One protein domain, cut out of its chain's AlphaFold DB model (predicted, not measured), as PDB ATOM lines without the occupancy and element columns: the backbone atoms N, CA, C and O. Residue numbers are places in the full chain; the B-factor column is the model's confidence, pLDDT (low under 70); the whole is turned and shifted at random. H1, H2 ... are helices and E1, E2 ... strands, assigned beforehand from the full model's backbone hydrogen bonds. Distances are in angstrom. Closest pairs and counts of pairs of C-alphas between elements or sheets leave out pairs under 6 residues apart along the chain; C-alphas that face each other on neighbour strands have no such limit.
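Overview. This is residues 733 to 871 and 911 to 918 of the 1162 residues of the protein "Helicase C-terminal domain-containing protein" of Phormidesmis priestleyi (UniProt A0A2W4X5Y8). A strongly twisted sheet of six strands, sharply folded where E3 and E4 bend, has H1 packed on one face and H3 on the other. H4 lies beside H1, short H5 lies over E3, and residues 825 to 832, of which 825 to 827 belong to H2, stick out. The printed part has 147 residues, with elements in the order H1 E1 E2 E3 E4 E5 H2 H3 E6 H4 H5. The mixed sheet has the order E1 E2 E3 E4 E5 E6, and the class is mixed, helices and strands. The whole is compact, with a radius of gyration of the C-alphas of 15.4 A and spans of 40 by 40 by 29 A.

Along the chain. H1, residues 737 to 747, begins at C-alpha 737 (-48.979, 37.127, 31.377) and is 15.5 A long. E1 is residues 760 to 766 and E2 residues 769 to 776, 22.2 A long. E3, residues 779 to 789, is the longest strand, 24.8 A, and bends by 87 degrees at residue 786. E4, residues 799 to 807, is 21.2 A long and bends by 78 degrees at residue 802. E5 is residues 817 to 822, and H2 is residues 824 to 827. H3, residues 831 to 843, is 18.4 A long and begins at C-alpha 831 (-48.427, 24.122, 16.061). E6 is residues 848 to 853, H4 residues 854 to 861, and H5 residues 911 to 915, ending at C-alpha 915 (-40.310, 53.226, 13.586).

Arrangement. E1 to E5 form a meander, each strand the antiparallel neighbour of the one before; within hydrogen-bond range are N 762 and O 773, 2.9 A, N 774 and O 781, 2.8 A, N 784 and O 804, 2.9 A, and N 805 and O 817, 2.8 A. E5, H2, H3 and E6 form a strand-helix-strand unit, two parallel neighbour strands with helices between, with a right-handed crossover; N 820 and O 850 are 2.9 A apart. H1 and H3 on opposite faces of the sheet give three layers; the closest C-alphas of H1 and E5 are those of Glu 739 and Thr 821, 6.2 A. H3 lies over E5 at a height over the sheet of 8.8 A, along the strands, at 4 degrees on the local plane. H1 and H4 touch at Ala 745 and Leu 861, C-alphas 5.9 A apart, the same way at a tilt of 38 degrees, only just steep. H4 only grazes the sheet, with residues 854 to 857. H5 is on the sheet, its Ala 915 C-alpha 5.3 A from that of Val 776. H2 is not on the sheet. Every O i to N i+4 pair is within range in H1, H3 and H5, 3 of 4 in H4; H2 is too short for one.

Size, cuts and confidence. The C-alphas farthest apart, of Ser 792 and Ala 864, are 43.7 A apart. Residues 872 to 910 are not printed, and C-alphas 871 and 911 are 20.7 A apart across the cut. The link from H1 to E1 is long, 12 residues. The mean pLDDT of the printed part is 82.3; residues under 70 include 733 to 736, 765 to 770 and 864 to 870.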
ATOM      1  N   ASN A 733     -57.346  43.761  30.294       57.34
ATOM      2  CA  ASN A 733     -57.631  43.565  28.860       57.34
ATOM      3  C   ASN A 733     -56.738  42.470  28.227       57.34
ATOM      4  O   ASN A 733     -56.625  42.384  27.010       57.34
ATOM      5  N   PHE A 734     -56.067  41.677  29.062       63.06
ATOM      6  CA  PHE A 734     -55.060  40.693  28.730       63.06
ATOM      7  C   PHE A 734     -55.507  39.344  29.277       63.06
ATOM      8  O   PHE A 734     -55.915  39.253  30.443       63.06
ATOM      9  N   GLU A 735     -55.404  38.307  28.455       63.12
ATOM     10  CA  GLU A 735     -55.758  36.934  28.824       63.12
ATOM     11  C   GLU A 735     -54.540  36.127  29.309       63.12
ATOM     12  O   GLU A 735     -54.701  35.114  30.002       63.12
ATOM     13  N   SER A 736     -53.323  36.604  29.021       69.50
ATOM     14  CA  SER A 736     -52.063  35.968  29.413       69.50
ATOM     15  C   SER A 736     -51.045  36.927  30.047       69.50
ATOM     16  O   SER A 736     -51.053  38.143  29.848       69.50
ATOM     17  N   GLU A 737     -50.113  36.365  30.830       70.75
ATOM     18  CA  GLU A 737     -48.979  37.127  31.377       70.75
ATOM     19  C   GLU A 737     -48.075  37.666  30.259       70.75
ATOM     20  O   GLU A 737     -47.495  38.744  30.401       70.75
ATOM     21  N   LEU A 738     -47.968  36.936  29.144       78.38
ATOM     22  CA  LEU A 738     -47.117  37.312  28.023       78.38
ATOM     23  C   LEU A 738     -47.652  38.552  27.290       78.38
ATOM     24  O   LEU A 738     -46.865  39.452  27.000       78.38
ATOM     25  N   GLU A 739     -48.969  38.660  27.094       83.25
ATOM     26  CA  GLU A 739     -49.622  39.865  26.553       83.25
ATOM     27  C   GLU A 739     -49.335  41.103  27.410       83.25
ATOM     28  O   GLU A 739     -48.954  42.163  26.907       83.25
ATOM     29  N   ARG A 740     -49.458  40.962  28.736       77.94
ATOM     30  CA  ARG A 740     -49.148  42.043  29.681       77.94
ATOM     31  C   ARG A 740     -47.672  42.445  29.596       77.94
ATOM     32  O   ARG A 740     -47.355  43.629  29.490       77.94
ATOM     33  N   ARG A 741     -46.771  41.453  29.595       82.12
ATOM     34  CA  ARG A 741     -45.320  41.665  29.467       82.12
ATOM     35  C   ARG A 741     -44.950  42.327  28.141       82.12
ATOM     36  O   ARG A 741     -44.019  43.123  28.127       82.12
ATOM     37  N   PHE A 742     -45.656  42.043  27.049       89.50
ATOM     38  CA  PHE A 742     -45.413  42.674  25.750       89.50
ATOM     39  C   PHE A 742     -45.626  44.195  25.795       89.50
ATOM     40  O   PHE A 742     -44.755  44.951  25.358       89.50
ATOM     41  N   ILE A 743     -46.725  44.659  26.396       87.81
ATOM     42  CA  ILE A 743     -46.991  46.096  26.559       87.81
ATOM     43  C   ILE A 743     -45.930  46.772  27.438       87.81
ATOM     44  O   ILE A 743     -45.453  47.865  27.115       87.81
ATOM     45  N   GLU A 744     -45.505  46.117  28.520       81.38
ATOM     46  CA  GLU A 744     -44.436  46.643  29.372       81.38
ATOM     47  C   GLU A 744     -43.068  46.632  28.660       81.38
ATOM     48  O   GLU A 744     -42.287  47.573  28.807       81.38
ATOM     49  N   ALA A 745     -42.797  45.634  27.812       86.25
ATOM     50  CA  ALA A 745     -41.586  45.579  26.993       86.25
ATOM     51  C   ALA A 745     -41.516  46.743  25.994       86.25
ATOM     52  O   ALA A 745     -40.444  47.332  25.833       86.25
ATOM     53  N   ILE A 746     -42.645  47.130  25.382       90.44
ATOM     54  CA  ILE A 746     -42.730  48.352  24.565       90.44
ATOM     55  C   ILE A 746     -42.410  49.574  25.430       90.44
ATOM     56  O   ILE A 746     -41.557  50.376  25.057       90.44
ATOM     57  N   ARG A 747     -43.043  49.710  26.603       86.00
ATOM     58  CA  ARG A 747     -42.869  50.875  27.488       86.00
ATOM     59  C   ARG A 747     -41.418  51.072  27.946       86.00
ATOM     60  O   ARG A 747     -40.968  52.211  28.055       86.00
ATOM     61  N   GLN A 748     -40.692  49.987  28.211       83.19
ATOM     62  CA  GLN A 748     -39.292  50.023  28.657       83.19
ATOM     63  C   GLN A 748     -38.274  50.063  27.505       83.19
ATOM     64  O   GLN A 748     -37.062  50.065  27.747       83.19
ATOM     65  N   TYR A 749     -38.722  50.072  26.248       86.12
ATOM     66  CA  TYR A 749     -37.813  50.029  25.112       86.12
ATOM     67  C   TYR A 749     -36.966  51.306  25.009       86.12
ATOM     68  O   TYR A 749     -37.469  52.420  24.921       86.12
ATOM     69  N   SER A 750     -35.644  51.138  24.975       78.69
ATOM     70  CA  SER A 750     -34.672  52.248  24.988       78.69
ATOM     71  C   SER A 750     -34.583  53.072  23.691       78.69
ATOM     72  O   SER A 750     -33.761  53.981  23.606       78.69
ATOM     73  N   GLY A 751     -35.370  52.747  22.660       73.06
ATOM     74  CA  GLY A 751     -35.377  53.491  21.396       73.06
ATOM     75  C   GLY A 751     -34.150  53.276  20.507       73.06
ATOM     76  O   GLY A 751     -33.939  54.040  19.568       73.06
ATOM     77  N   LYS A 752     -33.317  52.261  20.788       73.56
ATOM     78  CA  LYS A 752     -32.067  51.987  20.047       73.56
ATOM     79  C   LYS A 752     -32.268  51.861  18.533       73.56
ATOM     80  O   LYS A 752     -31.378  52.256  17.791       73.56
ATOM     81  N   ALA A 753     -33.426  51.369  18.096       67.62
ATOM     82  CA  ALA A 753     -33.796  51.240  16.688       67.62
ATOM     83  C   ALA A 753     -33.900  52.576  15.917       67.62
ATOM     84  O   ALA A 753     -33.771  52.578  14.702       67.62
ATOM     85  N   TYR A 754     -34.127  53.714  16.586       73.06
ATOM     86  CA  TYR A 754     -34.441  54.990  15.916       73.06
ATOM     87  C   TYR A 754     -33.845  56.214  16.631       73.06
ATOM     88  O   TYR A 754     -34.483  57.253  16.783       73.06
ATOM     89  N   GLY A 755     -32.595  56.106  17.087       66.88
ATOM     90  CA  GLY A 755     -31.852  57.251  17.634       66.88
ATOM     91  C   GLY A 755     -32.018  57.496  19.140       66.88
ATOM     92  O   GLY A 755     -31.567  58.524  19.637       66.88
ATOM     93  N   GLY A 756     -32.602  56.551  19.888       70.56
ATOM     94  CA  GLY A 756     -32.564  56.525  21.358       70.56
ATOM     95  C   GLY A 756     -33.722  57.220  22.083       70.56
ATOM     96  O   GLY A 756     -33.645  57.411  23.296       70.56
ATOM     97  N   ALA A 757     -34.791  57.605  21.382       76.06
ATOM     98  CA  ALA A 757     -36.000  58.128  22.021       76.06
ATOM     99  C   ALA A 757     -36.889  56.977  22.522       76.06
ATOM    100  O   ALA A 757     -37.212  56.072  21.762       76.06
ATOM    101  N   ALA A 758     -37.306  57.002  23.789       81.19
ATOM    102  CA  ALA A 758     -38.249  56.010  24.304       81.19
ATOM    103  C   ALA A 758     -39.634  56.172  23.635       81.19
ATOM    104  O   ALA A 758     -40.066  57.311  23.415       81.19
ATOM    105  N   PRO A 759     -40.349  55.072  23.335       86.94
ATOM    106  CA  PRO A 759     -41.685  55.148  22.763       86.94
ATOM    107  C   PRO A 759     -42.668  55.781  23.754       86.94
ATOM    108  O   PRO A 759     -42.599  55.554  24.964       86.94
ATOM    109  N   GLN A 760     -43.613  56.571  23.244       86.50
ATOM    110  CA  GLN A 760     -44.658  57.188  24.064       86.50
ATOM    111  C   GLN A 760     -45.922  56.340  23.981       86.50
ATOM    112  O   GLN A 760     -46.630  56.375  22.977       86.50
ATOM    113  N   LEU A 761     -46.196  55.583  25.038       86.88
ATOM    114  CA  LEU A 761     -47.386  54.749  25.157       86.88
ATOM    115  C   LEU A 761     -48.361  55.371  26.165       86.88
ATOM    116  O   LEU A 761     -48.005  55.556  27.332       86.88
ATOM    117  N   ARG A 762     -49.592  55.657  25.737       81.94
ATOM    118  CA  ARG A 762     -50.686  56.140  26.596       81.94
ATOM    119  C   ARG A 762     -51.930  55.272  26.419       81.94
ATOM    120  O   ARG A 762     -52.155  54.743  25.336       81.94
ATOM    121  N   ASN A 763     -52.724  55.139  27.476       75.38
ATOM    122  CA  ASN A 763     -54.021  54.469  27.392       75.38
ATOM    123  C   ASN A 763     -54.982  55.343  26.578       75.38
ATOM    124  O   ASN A 763     -54.950  56.568  26.721       75.38
ATOM    125  N   ASP A 764     -55.816  54.717  25.757       72.06
ATOM    126  CA  ASP A 764     -56.824  55.398  24.947       72.06
ATOM    127  C   ASP A 764     -58.103  54.550  24.845       72.06
ATOM    128  O   ASP A 764     -58.088  53.349  25.134       72.06
ATOM    129  N   ILE A 765     -59.219  55.165  24.452       69.00
ATOM    130  CA  ILE A 765     -60.483  54.460  24.196       69.00
ATOM    131  C   ILE A 765     -60.700  54.420  22.688       69.00
ATOM    132  O   ILE A 765     -60.951  55.442  22.059       69.00
ATOM    133  N   ILE A 766     -60.639  53.223  22.108       63.50
ATOM    134  CA  ILE A 766     -60.767  52.996  20.666       63.50
ATOM    135  C   ILE A 766     -62.006  52.133  20.434       63.50
ATOM    136  O   ILE A 766     -62.138  51.054  21.010       63.50
ATOM    137  N   ASN A 767     -62.952  52.617  19.623       57.44
ATOM    138  CA  ASN A 767     -64.216  51.924  19.324       57.44
ATOM    139  C   ASN A 767     -65.007  51.491  20.580       57.44
ATOM    140  O   ASN A 767     -65.625  50.426  20.613       57.44
ATOM    141  N   GLY A 768     -64.960  52.298  21.647       48.44
ATOM    142  CA  GLY A 768     -65.632  52.004  22.919       48.44
ATOM    143  C   GLY A 768     -64.967  50.909  23.765       48.44
ATOM    144  O   GLY A 768     -65.550  50.477  24.758       48.44
ATOM    145  N   ARG A 769     -63.762  50.458  23.397       56.03
ATOM    146  CA  ARG A 769     -62.945  49.497  24.153       56.03
ATOM    147  C   ARG A 769     -61.622  50.136  24.569       56.03
ATOM    148  O   ARG A 769     -61.135  51.061  23.925       56.03
ATOM    149  N   ALA A 770     -61.047  49.654  25.664       60.56
ATOM    150  CA  ALA A 770     -59.748  50.117  26.127       60.56
ATOM    151  C   ALA A 770     -58.636  49.603  25.197       60.56
ATOM    152  O   ALA A 770     -58.543  48.405  24.936       60.56
ATOM    153  N   GLY A 771     -57.796  50.513  24.710       79.31
ATOM    154  CA  GLY A 771     -56.618  50.221  23.900       79.31
ATOM    155  C   GLY A 771     -55.484  51.191  24.227       79.31
ATOM    156  O   GLY A 771     -55.477  51.829  25.286       79.31
ATOM    157  N   TYR A 772     -54.503  51.301  23.336       85.81
ATOM    158  CA  TYR A 772     -53.347  52.169  23.559       85.81
ATOM    159  C   TYR A 772     -53.026  53.009  22.333       85.81
ATOM    160  O   TYR A 772     -53.105  52.543  21.203       85.81
ATOM    161  N   TYR A 773     -52.573  54.232  22.568       89.50
ATOM    162  CA  TYR A 773     -51.904  55.042  21.562       89.50
ATOM    163  C   TYR A 773     -50.394  54.941  21.782       89.50
ATOM    164  O   TYR A 773     -49.892  55.223  22.875       89.50
ATOM    165  N   LEU A 774     -49.673  54.538  20.740       92.12
ATOM    166  CA  LEU A 774     -48.235  54.308  20.734       92.12
ATOM    167  C   LEU A 774     -47.563  55.236  19.717       92.12
ATOM    168  O   LEU A 774     -47.830  55.155  18.525       92.12
ATOM    169  N   LYS A 775     -46.620  56.064  20.166       90.19
ATOM    170  CA  LYS A 775     -45.723  56.827  19.288       90.19
ATOM    171  C   LYS A 775     -44.315  56.231  19.317       90.19
ATOM    172  O   LYS A 775     -43.707  56.156  20.386       90.19
ATOM    173  N   VAL A 776     -43.794  55.849  18.153       87.69
ATOM    174  CA  VAL A 776     -42.445  55.295  17.947       87.69
ATOM    175  C   VAL A 776     -41.708  56.203  16.963       87.69
ATOM    176  O   VAL A 776     -42.073  56.280  15.792       87.69
ATOM    177  N   GLY A 777     -40.699  56.936  17.439       83.56
ATOM    178  CA  GLY A 777     -40.085  58.011  16.652       83.56
ATOM    179  C   GLY A 777     -41.131  59.054  16.236       83.56
ATOM    180  O   GLY A 777     -41.837  59.601  17.089       83.56
ATOM    181  N   ASP A 778     -41.269  59.280  14.929       82.44
ATOM    182  CA  ASP A 778     -42.272  60.183  14.342       82.44
ATOM    183  C   ASP A 778     -43.547  59.469  13.858       82.44
ATOM    184  O   ASP A 778     -44.459  60.116  13.342       82.44
ATOM    185  N   ARG A 779     -43.643  58.145  14.041       88.94
ATOM    186  CA  ARG A 779     -44.792  57.329  13.623       88.94
ATOM    187  C   ARG A 779     -45.720  57.067  14.805       88.94
ATOM    188  O   ARG A 779     -45.267  56.863  15.933       88.94
ATOM    189  N   ALA A 780     -47.024  57.075  14.550       90.94
ATOM    190  CA  ALA A 780     -48.049  56.865  15.563       90.94
ATOM    191  C   ALA A 780     -48.951  55.685  15.191       90.94
ATOM    192  O   ALA A 780     -49.347  55.532  14.037       90.94
ATOM    193  N   TRP A 781     -49.281  54.878  16.194       93.44
ATOM    194  CA  TRP A 781     -50.006  53.621  16.079       93.44
ATOM    195  C   TRP A 781     -51.092  53.536  17.151       93.44
ATOM    196  O   TRP A 781     -50.901  53.970  18.288       93.44
ATOM    197  N   ILE A 782     -52.220  52.942  16.793       92.44
ATOM    198  CA  ILE A 782     -53.311  52.570  17.686       92.44
ATOM    199  C   ILE A 782     -53.216  51.066  17.939       92.44
ATOM    200  O   ILE A 782     -53.159  50.290  16.994       92.44
ATOM    201  N   ILE A 783     -53.196  50.655  19.203       92.62
ATOM    202  CA  ILE A 783     -53.154  49.258  19.636       92.62
ATOM    203  C   ILE A 783     -54.532  48.871  20.160       92.62
ATOM    204  O   ILE A 783     -54.987  49.394  21.180       92.62
ATOM    205  N   GLU A 784     -55.153  47.903  19.502       89.19
ATOM    206  CA  GLU A 784     -56.369  47.237  19.962       89.19
ATOM    207  C   GLU A 784     -56.026  45.855  20.520       89.19
ATOM    208  O   GLU A 784     -55.187  45.155  19.959       89.19
ATOM    209  N   THR A 785     -56.673  45.454  21.613       85.56
ATOM    210  CA  THR A 785     -56.467  44.149  22.261       85.56
ATOM    211  C   THR A 785     -57.569  43.163  21.883       85.56
ATOM    212  O   THR A 785     -58.737  43.556  21.819       85.56
ATOM    213  N   GLN A 786     -57.232  41.879  21.741       80.12
ATOM    214  CA  GLN A 786     -58.192  40.771  21.616       80.12
ATOM    215  C   GLN A 786     -59.167  40.931  20.432       80.12
ATOM    216  O   GLN A 786     -60.394  40.913  20.587       80.12
ATOM    217  N   VAL A 787     -58.618  41.099  19.226       84.00
ATOM    218  CA  VAL A 787     -59.392  41.382  18.007       84.00
ATOM    219  C   VAL A 787     -59.730  40.076  17.274       84.00
ATOM    220  O   VAL A 787     -58.815  39.370  16.843       84.00
ATOM    221  N   PRO A 788     -61.018  39.717  17.114       85.06
ATOM    222  CA  PRO A 788     -61.403  38.593  16.269       85.06
ATOM    223  C   PRO A 788     -61.184  38.947  14.792       85.06
ATOM    224  O   PRO A 788     -61.542  40.038  14.361       85.06
ATOM    225  N   LEU A 789     -60.622  38.012  14.032       86.25
ATOM    226  CA  LEU A 789     -60.392  38.103  12.592       86.25
ATOM    227  C   LEU A 789     -61.189  37.000  11.894       86.25
ATOM    228  O   LEU A 789     -61.107  35.827  12.279       86.25
ATOM    229  N   GLY A 790     -61.948  37.359  10.862       83.62
ATOM    230  CA  GLY A 790     -62.753  36.399  10.107       83.62
ATOM    231  C   GLY A 790     -62.902  36.744   8.625       83.62
ATOM    232  O   GLY A 790     -62.160  37.574   8.100       83.62
ATOM    233  N   PRO A 791     -63.887  36.137   7.936       77.44
ATOM    234  CA  PRO A 791     -64.115  36.369   6.509       77.44
ATOM    235  C   PRO A 791     -64.410  37.834   6.154       77.44
ATOM    236  O   PRO A 791     -64.101  38.264   5.047       77.44
ATOM    237  N   SER A 792     -64.969  38.606   7.095       75.69
ATOM    238  CA  SER A 792     -65.162  40.060   6.979       75.69
ATOM    239  C   SER A 792     -63.855  40.830   6.788       75.69
ATOM    240  O   SER A 792     -63.855  41.863   6.131       75.69
ATOM    241  N   ASP A 793     -62.756  40.302   7.321       76.44
ATOM    242  CA  ASP A 793     -61.414  40.890   7.289       76.44
ATOM    243  C   ASP A 793     -60.541  40.234   6.200       76.44
ATOM    244  O   ASP A 793     -59.316  40.337   6.206       76.44
ATOM    245  N   GLY A 794     -61.160  39.476   5.283       75.94
ATOM    246  CA  GLY A 794     -60.460  38.742   4.227       75.94
ATOM    247  C   GLY A 794     -59.664  37.522   4.708       75.94
ATOM    248  O   GLY A 794     -58.881  36.975   3.922       75.94
ATOM    249  N   VAL A 795     -59.855  37.091   5.964       84.38
ATOM    250  CA  VAL A 795     -59.169  35.946   6.580       84.38
ATOM    251  C   VAL A 795     -60.050  34.697   6.502       84.38
ATOM    252  O   VAL A 795     -61.091  34.602   7.152       84.38
ATOM    253  N   ASP A 796     -59.610  33.710   5.718       78.19
ATOM    254  CA  ASP A 796     -60.407  32.513   5.409       78.19
ATOM    255  C   ASP A 796     -60.511  31.529   6.598       78.19
ATOM    256  O   ASP A 796     -61.478  30.773   6.702       78.19
ATOM    257  N   ILE A 797     -59.537  31.548   7.520       84.25
ATOM    258  CA  ILE A 797     -59.529  30.739   8.749       84.25
ATOM    259  C   ILE A 797     -59.707  31.672   9.954       84.25
ATOM    260  O   ILE A 797     -58.792  32.446  10.247       84.25
ATOM    261  N   PRO A 798     -60.832  31.591  10.690       84.31
ATOM    262  CA  PRO A 798     -61.058  32.431  11.856       84.31
ATOM    263  C   PRO A 798     -59.925  32.313  12.877       84.31
ATOM    264  O   PRO A 798     -59.493  31.215  13.244       84.31
ATOM    265  N   SER A 799     -59.460  33.460  13.352       87.88
ATOM    266  CA  SER A 799     -58.438  33.562  14.390       87.88
ATOM    267  C   SER A 799     -58.744  34.751  15.294       87.88
ATOM    268  O   SER A 799     -59.580  35.593  14.975       87.88
ATOM    269  N   ARG A 800     -58.106  34.815  16.459       88.00
ATOM    270  CA  ARG A 800     -58.207  35.970  17.351       88.00
ATOM    271  C   ARG A 800     -56.802  36.460  17.639       88.00
ATOM    272  O   ARG A 800     -55.996  35.697  18.158       88.00
ATOM    273  N   ALA A 801     -56.534  37.699  17.260       88.50
ATOM    274  CA  ALA A 801     -55.263  38.358  17.481       88.50
ATOM    275  C   ALA A 801     -55.171  38.879  18.915       88.50
ATOM    276  O   ALA A 801     -56.131  39.476  19.413       88.50
ATOM    277  N   ASP A 802     -54.005  38.728  19.539       89.12
ATOM    278  CA  ASP A 802     -53.751  39.297  20.865       89.12
ATOM    279  C   ASP A 802     -53.731  40.824  20.791       89.12
ATOM    280  O   ASP A 802     -54.369  41.504  21.599       89.12
ATOM    281  N   PHE A 803     -53.069  41.359  19.757       92.69
ATOM    282  CA  PHE A 803     -53.061  42.785  19.455       92.69
ATOM    283  C   PHE A 803     -53.215  43.053  17.961       92.69
ATOM    284  O   PHE A 803     -52.730  42.289  17.129       92.69
ATOM    285  N   VAL A 804     -53.822  44.186  17.613       92.75
ATOM    286  CA  VAL A 804     -53.757  44.739  16.257       92.75
ATOM    287  C   VAL A 804     -53.290  46.183  16.330       92.75
ATOM    288  O   VAL A 804     -53.884  47.002  17.031       92.75
ATOM    289  N   LEU A 805     -52.207  46.478  15.614       94.25
ATOM    290  CA  LEU A 805     -51.617  47.804  15.497       94.25
ATOM    291  C   LEU A 805     -52.096  48.446  14.201       94.25
ATOM    292  O   LEU A 805     -51.777  47.963  13.116       94.25
ATOM    293  N   ARG A 806     -52.839  49.544  14.308       92.75
ATOM    294  CA  ARG A 806     -53.304  50.341  13.168       92.75
ATOM    295  C   ARG A 806     -52.527  51.651  13.074       92.75
ATOM    296  O   ARG A 806     -52.277  52.262  14.112       92.75
ATOM    297  N   PRO A 807     -52.155  52.112  11.871       91.62
ATOM    298  CA  PRO A 807     -51.668  53.473  11.661       91.62
ATOM    299  C   PRO A 807     -52.607  54.509  12.294       91.62
ATOM    300  O   PRO A 807     -53.807  54.498  12.033       91.62
ATOM    301  N   ALA A 808     -52.079  55.406  13.130       85.31
ATOM    302  CA  ALA A 808     -52.872  56.467  13.766       85.31
ATOM    303  C   ALA A 808     -52.943  57.759  12.931       85.31
ATOM    304  O   ALA A 808     -53.601  58.716  13.326       85.31
ATOM    305  N   SER A 809     -52.215  57.815  11.815       76.06
ATOM    306  CA  SER A 809     -52.164  58.955  10.898       76.06
ATOM    307  C   SER A 809     -51.832  58.474   9.490       76.06
ATOM    308  O   SER A 809     -51.023  57.556   9.350       76.06
ATOM    309  N   THR A 810     -52.324  59.175   8.474       67.94
ATOM    310  CA  THR A 810     -51.995  59.002   7.043       67.94
ATOM    311  C   THR A 810     -50.497  59.094   6.740       67.94
ATOM    312  O   THR A 810     -50.015  58.501   5.782       67.94
ATOM    313  N   ARG A 811     -49.711  59.750   7.606       68.44
ATOM    314  CA  ARG A 811     -48.241  59.784   7.512       68.44
ATOM    315  C   ARG A 811     -47.584  58.410   7.660       68.44
ATOM    316  O   ARG A 811     -46.400  58.293   7.374       68.44
ATOM    317  N   VAL A 812     -48.267  57.395   8.180       78.88
ATOM    318  CA  VAL A 812     -47.718  56.044   8.364       78.88
ATOM    319  C   VAL A 812     -48.212  55.168   7.212       78.88
ATOM    320  O   VAL A 812     -49.323  54.652   7.263       78.88
ATOM    321  N   ASP A 813     -47.379  55.008   6.183       81.69
ATOM    322  CA  ASP A 813     -47.668  54.158   5.023       81.69
ATOM    323  C   ASP A 813     -47.376  52.683   5.353       81.69
ATOM    324  O   ASP A 813     -46.273  52.173   5.155       81.69
ATOM    325  N   SER A 814     -48.337  52.018   5.996       87.69
ATOM    326  CA  SER A 814     -48.223  50.616   6.408       87.69
ATOM    327  C   SER A 814     -49.590  49.961   6.545       87.69
ATOM    328  O   SER A 814     -50.550  50.594   6.983       87.69
ATOM    329  N   GLN A 815     -49.676  48.668   6.235       89.50
ATOM    330  CA  GLN A 815     -50.859  47.876   6.562       89.50
ATOM    331  C   GLN A 815     -50.960  47.654   8.082       89.50
ATOM    332  O   GLN A 815     -49.936  47.644   8.773       89.50
ATOM    333  N   PRO A 816     -52.168  47.432   8.634       92.88
ATOM    334  CA  PRO A 816     -52.305  47.037  10.029       92.88
ATOM    335  C   PRO A 816     -51.480  45.789  10.353       92.88
ATOM    336  O   PRO A 816     -51.386  44.862   9.546       92.88
ATOM    337  N   ILE A 817     -50.908  45.747  11.553       95.00
ATOM    338  CA  ILE A 817     -50.062  44.643  12.008       95.00
ATOM    339  C   ILE A 817     -50.821  43.847  13.064       95.00
ATOM    340  O   ILE A 817     -51.105  44.337  14.156       95.00
ATOM    341  N   VAL A 818     -51.128  42.602  12.740       95.25
ATOM    342  CA  VAL A 818     -51.691  41.607  13.644       95.25
ATOM    343  C   VAL A 818     -50.556  40.980  14.446       95.25
ATOM    344  O   VAL A 818     -49.627  40.428  13.862       95.25
ATOM    345  N   ILE A 819     -50.631  41.033  15.773       95.62
ATOM    346  CA  ILE A 819     -49.617  40.482  16.674       95.62
ATOM    347  C   ILE A 819     -50.194  39.316  17.467       95.62
ATOM    348  O   ILE A 819     -51.277  39.407  18.045       95.62
ATOM    349  N   PHE A 820     -49.403  38.251  17.542       94.62
ATOM    350  CA  PHE A 820     -49.626  37.110  18.415       94.62
ATOM    351  C   PHE A 820     -48.449  36.936  19.374       94.62
ATOM    352  O   PHE A 820     -47.285  37.046  18.976       94.62
ATOM    353  N   THR A 821     -48.764  36.646  20.627       92.00
ATOM    354  CA  THR A 821     -47.835  36.432  21.731       92.00
ATOM    355  C   THR A 821     -47.902  34.978  22.197       92.00
ATOM    356  O   THR A 821     -48.696  34.606  23.056       92.00
ATOM    357  N   ASP A 822     -47.024  34.138  21.652       88.06
ATOM    358  CA  ASP A 822     -47.135  32.689  21.790       88.06
ATOM    359  C   ASP A 822     -46.257  32.141  22.933       88.06
ATOM    360  O   ASP A 822     -45.022  32.249  22.949       88.06
ATOM    361  N   GLY A 823     -46.899  31.464  23.887       84.75
ATOM    362  CA  GLY A 823     -46.233  30.707  24.950       84.75
ATOM    363  C   GLY A 823     -46.050  29.224  24.602       84.75
ATOM    364  O   GLY A 823     -47.026  28.516  24.371       84.75
ATOM    365  N   TRP A 824     -44.815  28.709  24.659       84.69
ATOM    366  CA  TRP A 824     -44.502  27.310  24.307       84.69
ATOM    367  C   TRP A 824     -45.410  26.268  24.985       84.69
ATOM    368  O   TRP A 824     -45.847  25.319  24.339       84.69
ATOM    369  N   GLU A 825     -45.726  26.437  26.274       80.44
ATOM    370  CA  GLU A 825     -46.547  25.473  27.024       80.44
ATOM    371  C   GLU A 825     -47.972  25.318  26.475       80.44
ATOM    372  O   GLU A 825     -48.544  24.236  26.610       80.44
ATOM    373  N   TYR A 826     -48.512  26.362  25.838       78.19
ATOM    374  CA  TYR A 826     -49.874  26.403  25.302       78.19
ATOM    375  C   TYR A 826     -49.941  26.034  23.814       78.19
ATOM    376  O   TYR A 826     -50.933  25.461  23.373       78.19
ATOM    377  N   HIS A 827     -48.885  26.332  23.050       84.50
ATOM    378  CA  HIS A 827     -48.874  26.173  21.590       84.50
ATOM    379  C   HIS A 827     -48.236  24.867  21.097       84.50
ATOM    380  O   HIS A 827     -48.506  24.437  19.977       84.50
ATOM    381  N   LYS A 828     -47.433  24.182  21.927       83.25
ATOM    382  CA  LYS A 828     -46.725  22.943  21.540       83.25
ATOM    383  C   LYS A 828     -47.629  21.835  20.973       83.25
ATOM    384  O   LYS A 828     -47.158  21.041  20.169       83.25
ATOM    385  N   ASP A 829     -48.898  21.787  21.384       80.69
ATOM    386  CA  ASP A 829     -49.850  20.733  21.007       80.69
ATOM    387  C   ASP A 829     -50.728  21.126  19.795       80.69
ATOM    388  O   ASP A 829     -51.520  20.312  19.325       80.69
ATOM    389  N   ARG A 830     -50.593  22.358  19.276       86.81
ATOM    390  CA  ARG A 830     -51.428  22.921  18.193       86.81
ATOM    391  C   ARG A 830     -50.641  23.669  17.103       86.81
ATOM    392  O   ARG A 830     -51.218  24.438  16.341       86.81
ATOM    393  N   ILE A 831     -49.336  23.404  16.978       87.88
ATOM    394  CA  ILE A 831     -48.427  24.122  16.061       87.88
ATOM    395  C   ILE A 831     -48.948  24.150  14.611       87.88
ATOM    396  O   ILE A 831     -48.862  25.176  13.939       87.88
ATOM    397  N   GLY A 832     -49.496  23.032  14.121       84.50
ATOM    398  CA  GLY A 832     -50.031  22.942  12.758       84.50
ATOM    399  C   GLY A 832     -51.234  23.857  12.503       84.50
ATOM    400  O   GLY A 832     -51.319  24.455  11.431       84.50
ATOM    401  N   GLU A 833     -52.132  24.000  13.483       85.94
ATOM    402  CA  GLU A 833     -53.277  24.917  13.401       85.94
ATOM    403  C   GLU A 833     -52.812  26.376  13.411       85.94
ATOM    404  O   GLU A 833     -53.274  27.180  12.600       85.94
ATOM    405  N   ASP A 834     -51.853  26.704  14.278       88.81
ATOM    406  CA  ASP A 834     -51.339  28.068  14.419       88.81
ATOM    407  C   ASP A 834     -50.661  28.545  13.129       88.81
ATOM    408  O   ASP A 834     -50.899  29.662  12.666       88.81
ATOM    409  N   LEU A 835     -49.858  27.686  12.487       90.31
ATOM    410  CA  LEU A 835     -49.239  28.006  11.197       90.31
ATOM    411  C   LEU A 835     -50.287  28.254  10.101       90.31
ATOM    412  O   LEU A 835     -50.102  29.149   9.277       90.31
ATOM    413  N   GLN A 836     -51.399  27.514  10.094       87.38
ATOM    414  CA  GLN A 836     -52.472  27.712   9.112       87.38
ATOM    415  C   GLN A 836     -53.222  29.019   9.323       87.38
ATOM    416  O   GLN A 836     -53.451  29.743   8.356       87.38
ATOM    417  N   GLN A 837     -53.561  29.348  10.570       89.69
ATOM    418  CA  GLN A 837     -54.184  30.628  10.905       89.69
ATOM    419  C   GLN A 837     -53.292  31.794  10.467       89.69
ATOM    420  O   GLN A 837     -53.761  32.722   9.811       89.69
ATOM    421  N   ARG A 838     -51.983  31.709  10.728       91.62
ATOM    422  CA  ARG A 838     -51.010  32.724  10.297       91.62
ATOM    423  C   ARG A 838     -50.924  32.847   8.784       91.62
ATOM    424  O   ARG A 838     -50.938  33.962   8.272       91.62
ATOM    425  N   LEU A 839     -50.859  31.725   8.066       90.50
ATOM    426  CA  LEU A 839     -50.849  31.739   6.604       90.50
ATOM    427  C   LEU A 839     -52.150  32.330   6.048       90.50
ATOM    428  O   LEU A 839     -52.075  33.143   5.138       90.50
ATOM    429  N   ALA A 840     -53.318  32.018   6.614       88.31
ATOM    430  CA  ALA A 840     -54.588  32.621   6.199       88.31
ATOM    431  C   ALA A 840     -54.597  34.148   6.372       88.31
ATOM    432  O   ALA A 840     -55.057  34.864   5.484       88.31
ATOM    433  N   ILE A 841     -54.031  34.649   7.472       90.56
ATOM    434  CA  ILE A 841     -53.880  36.089   7.723       90.56
ATOM    435  C   ILE A 841     -52.932  36.719   6.697       90.56
ATOM    436  O   ILE A 841     -53.298  37.708   6.069       90.56
ATOM    437  N   ILE A 842     -51.762  36.116   6.456       90.19
ATOM    438  CA  ILE A 842     -50.796  36.591   5.448       90.19
ATOM    439  C   ILE A 842     -51.441  36.629   4.051       90.19
ATOM    440  O   ILE A 842     -51.209  37.551   3.274       90.19
ATOM    441  N   ARG A 843     -52.296  35.653   3.725       86.75
ATOM    442  CA  ARG A 843     -52.982  35.559   2.423       86.75
ATOM    443  C   ARG A 843     -54.099  36.578   2.228       86.75
ATOM    444  O   ARG A 843     -54.464  36.828   1.079       86.75
ATOM    445  N   SER A 844     -54.607  37.197   3.295       84.31
ATOM    446  CA  SER A 844     -55.581  38.292   3.176       84.31
ATOM    447  C   SER A 844     -55.027  39.465   2.358       84.31
ATOM    448  O   SER A 844     -55.794  40.153   1.691       84.31
ATOM    449  N   SER A 845     -53.699  39.667   2.370       77.62
ATOM    450  CA  SER A 845     -52.998  40.819   1.777       77.62
ATOM    451  C   SER A 845     -53.481  42.183   2.296       77.62
ATOM    452  O   SER A 845     -53.197  43.206   1.679       77.62
ATOM    453  N   GLN A 846     -54.216  42.201   3.413       82.62
ATOM    454  CA  GLN A 846     -54.753  43.412   4.047       82.62
ATOM    455  C   GLN A 846     -54.000  43.783   5.327       82.62
ATOM    456  O   GLN A 846     -54.092  44.923   5.776       82.62
ATOM    457  N   VAL A 847     -53.283  42.827   5.923       89.81
ATOM    458  CA  VAL A 847     -52.582  42.981   7.200       89.81
ATOM    459  C   VAL A 847     -51.250  42.232   7.192       89.81
ATOM    460  O   VAL A 847     -51.104  41.198   6.536       89.81
ATOM    461  N   HIS A 848     -50.294  42.711   7.985       92.75
ATOM    462  CA  HIS A 848     -49.067  41.983   8.307       92.75
ATOM    463  C   HIS A 848     -49.273  41.117   9.555       92.75
ATOM    464  O   HIS A 848     -49.979  41.512  10.477       92.75
ATOM    465  N   CYS A 849     -48.654  39.940   9.607       94.19
ATOM    466  CA  CYS A 849     -48.731  39.007  10.729       94.19
ATOM    467  C   CYS A 849     -47.387  38.953  11.460       94.19
ATOM    468  O   CYS A 849     -46.362  38.612  10.874       94.19
ATOM    469  N   TRP A 850     -47.383  39.268  12.751       96.38
ATOM    470  CA  TRP A 850     -46.193  39.274  13.588       96.38
ATOM    471  C   TRP A 850     -46.354  38.338  14.780       96.38
ATOM    472  O   TRP A 850     -47.331  38.396  15.521       96.38
ATOM    473  N   SER A 851     -45.371  37.471  14.983       95.50
ATOM    474  CA  SER A 851     -45.381  36.459  16.041       95.50
ATOM    475  C   SER A 851     -44.244  36.735  17.014       95.50
ATOM    476  O   SER A 851     -43.096  36.894  16.588       95.50
ATOM    477  N   LEU A 852     -44.548  36.783  18.306       94.38
ATOM    478  CA  LEU A 852     -43.585  37.016  19.379       94.38
ATOM    479  C   LEU A 852     -43.654  35.876  20.382       94.38
ATOM    480  O   LEU A 852     -44.732  35.488  20.815       94.38
ATOM    481  N   THR A 853     -42.501  35.358  20.782       91.81
ATOM    482  CA  THR A 853     -42.412  34.296  21.788       91.81
ATOM    483  C   THR A 853     -42.108  34.865  23.171       91.81
ATOM    484  O   THR A 853     -41.675  36.012  23.318       91.81
ATOM    485  N   TRP A 854     -42.260  34.037  24.211       86.94
ATOM    486  CA  TRP A 854     -41.802  34.388  25.561       86.94
ATOM    487  C   TRP A 854     -40.338  34.841  25.587       86.94
ATOM    488  O   TRP A 854     -39.996  35.802  26.277       86.94
ATOM    489  N   ASP A 855     -39.477  34.169  24.819       86.44
ATOM    490  CA  ASP A 855     -38.042  34.448  24.805       86.44
ATOM    491  C   ASP A 855     -37.749  35.817  24.146       86.44
ATOM    492  O   ASP A 855     -36.856  36.531  24.607       86.44
ATOM    493  N   ASP A 856     -38.544  36.238  23.149       88.94
ATOM    494  CA  ASP A 856     -38.424  37.556  22.501       88.94
ATOM    495  C   ASP A 856     -38.743  38.708  23.469       88.94
ATOM    496  O   ASP A 856     -37.993  39.684  23.554       88.94
ATOM    497  N   VAL A 857     -39.835  38.583  24.234       89.19
ATOM    498  CA  VAL A 857     -40.289  39.609  25.192       89.19
ATOM    499  C   VAL A 857     -39.402  39.627  26.442       89.19
ATOM    500  O   VAL A 857     -39.012  40.693  26.930       89.19
ATOM    501  N   ALA A 858     -39.031  38.452  26.960       84.00
ATOM    502  CA  ALA A 858     -38.171  38.337  28.136       84.00
ATOM    503  C   ALA A 858     -36.759  38.881  27.886       84.00
ATOM    504  O   ALA A 858     -36.165  39.446  28.803       84.00
ATOM    505  N   ALA A 859     -36.231  38.773  26.661       84.56
ATOM    506  CA  ALA A 859     -34.928  39.337  26.312       84.56
ATOM    507  C   ALA A 859     -34.875  40.867  26.495       84.56
ATOM    508  O   ALA A 859     -33.816  41.401  26.823       84.56
ATOM    509  N   GLN A 860     -36.011  41.560  26.343       85.19
ATOM    510  CA  GLN A 860     -36.114  43.004  26.559       85.19
ATOM    511  C   GLN A 860     -36.255  43.374  28.046       85.19
ATOM    512  O   GLN A 860     -35.620  44.326  28.498       85.19
ATOM    513  N   LEU A 861     -37.075  42.643  28.810       78.94
ATOM    514  CA  LEU A 861     -37.368  42.959  30.219       78.94
ATOM    515  C   LEU A 861     -36.309  42.426  31.197       78.94
ATOM    516  O   LEU A 861     -36.022  43.043  32.223       78.94
ATOM    517  N   GLU A 862     -35.737  41.259  30.903       79.81
ATOM    518  CA  GLU A 862     -34.862  40.502  31.803       79.81
ATOM    519  C   GLU A 862     -33.620  39.954  31.060       79.81
ATOM    520  O   GLU A 862     -33.366  38.743  31.080       79.81
ATOM    521  N   PRO A 863     -32.784  40.813  30.438       72.06
ATOM    522  CA  PRO A 863     -31.690  40.379  29.558       72.06
ATOM    523  C   PRO A 863     -30.657  39.470  30.246       72.06
ATOM    524  O   PRO A 863     -29.992  38.677  29.589       72.06
ATOM    525  N   ALA A 864     -30.531  39.537  31.576       66.19
ATOM    526  CA  ALA A 864     -29.605  38.703  32.345       66.19
ATOM    527  C   ALA A 864     -30.055  37.236  32.514       66.19
ATOM    528  O   ALA A 864     -29.243  36.405  32.920       66.19
ATOM    529  N   LYS A 865     -31.333  36.912  32.262       59.50
ATOM    530  CA  LYS A 865     -31.898  35.569  32.501       59.50
ATOM    531  C   LYS A 865     -32.109  34.737  31.238       59.50
ATOM    532  O   LYS A 865     -32.341  33.535  31.349       59.50
ATOM    533  N   VAL A 866     -32.044  35.346  30.056       60.94
ATOM    534  CA  VAL A 866     -32.285  34.646  28.789       60.94
ATOM    535  C   VAL A 866     -30.966  34.075  28.268       60.94
ATOM    536  O   VAL A 866     -30.032  34.810  27.959       60.94
ATOM    537  N   ALA A 867     -30.873  32.745  28.194       55.16
ATOM    538  CA  ALA A 867     -29.734  32.074  27.574       55.16
ATOM    539  C   ALA A 867     -29.780  32.244  26.040       55.16
ATOM    540  O   ALA A 867     -30.868  32.238  25.462       55.16
ATOM    541  N   PRO A 868     -28.629  32.335  25.351       51.34
ATOM    542  CA  PRO A 868     -28.555  32.536  23.904       51.34
ATOM    543  C   PRO A 868     -28.811  31.230  23.134       51.34
ATOM    544  O   PRO A 868     -28.025  30.831  22.280       51.34
ATOM    545  N   THR A 869     -29.900  30.520  23.423       54.38
ATOM    546  CA  THR A 869     -30.365  29.391  22.600       54.38
ATOM    547  C   THR A 869     -31.125  29.920  21.390       54.38
ATOM    548  O   THR A 869     -32.315  29.664  21.223       54.38
ATOM    549  N   ARG A 870     -30.440  30.713  20.565       65.06
ATOM    550  CA  ARG A 870     -30.961  31.210  19.295       65.06
ATOM    551  C   ARG A 870     -30.356  30.396  18.160       65.06
ATOM    552  O   ARG A 870     -29.138  30.328  18.026       65.06
ATOM    553  N   LEU A 871     -31.218  29.779  17.360       72.94
ATOM    554  CA  LEU A 871     -30.829  29.245  16.059       72.94
ATOM    555  C   LEU A 871     -30.720  30.425  15.090       72.94
ATOM    556  O   LEU A 871     -31.534  31.340  15.156       72.94
ATOM    557  N   MET A 911     -40.056  46.554  16.601       93.31
ATOM    558  CA  MET A 911     -39.779  47.941  16.996       93.31
ATOM    559  C   MET A 911     -39.056  48.744  15.903       93.31
ATOM    560  O   MET A 911     -39.289  49.947  15.793       93.31
ATOM    561  N   ASN A 912     -38.206  48.101  15.092       91.44
ATOM    562  CA  ASN A 912     -37.596  48.732  13.917       91.44
ATOM    563  C   ASN A 912     -38.640  49.011  12.830       91.44
ATOM    564  O   ASN A 912     -38.714  50.137  12.341       91.44
ATOM    565  N   TYR A 913     -39.490  48.030  12.508       92.69
ATOM    566  CA  TYR A 913     -40.555  48.205  11.519       92.69
ATOM    567  C   TYR A 913     -41.553  49.298  11.937       92.69
ATOM    568  O   TYR A 913     -41.898  50.159  11.140       92.69
ATOM    569  N   LEU A 914     -41.964  49.343  13.208       92.56
ATOM    570  CA  LEU A 914     -42.884  50.373  13.712       92.56
ATOM    571  C   LEU A 914     -42.310  51.795  13.635       92.56
ATOM    572  O   LEU A 914     -43.072  52.758  13.528       92.56
ATOM    573  N   ALA A 915     -40.985  51.938  13.715       90.06
ATOM    574  CA  ALA A 915     -40.310  53.226  13.586       90.06
ATOM    575  C   ALA A 915     -40.159  53.659  12.117       90.06
ATOM    576  O   ALA A 915     -40.265  54.847  11.807       90.06
ATOM    577  N   GLN A 916     -39.907  52.699  11.225       88.88
ATOM    578  CA  GLN A 916     -39.682  52.904   9.794       88.88
ATOM    579  C   GLN A 916     -40.429  51.830   8.986       88.88
ATOM    580  O   GLN A 916     -39.818  50.857   8.538       88.88
ATOM    581  N   PRO A 917     -41.756  51.968   8.827       90.31
ATOM    582  CA  PRO A 917     -42.535  50.973   8.106       90.31
ATOM    583  C   PRO A 917     -42.274  51.110   6.604       90.31
ATOM    584  O   PRO A 917     -42.760  52.034   5.966       90.31
ATOM    585  N   ASP A 918     -41.481  50.192   6.054       90.69
ATOM    586  CA  ASP A 918     -41.218  50.065   4.617       90.69
ATOM    587  C   ASP A 918     -41.358  48.589   4.218       90.69
ATOM    588  O   ASP A 918     -40.406  47.804   4.255       90.69
TER     589      ASP A 918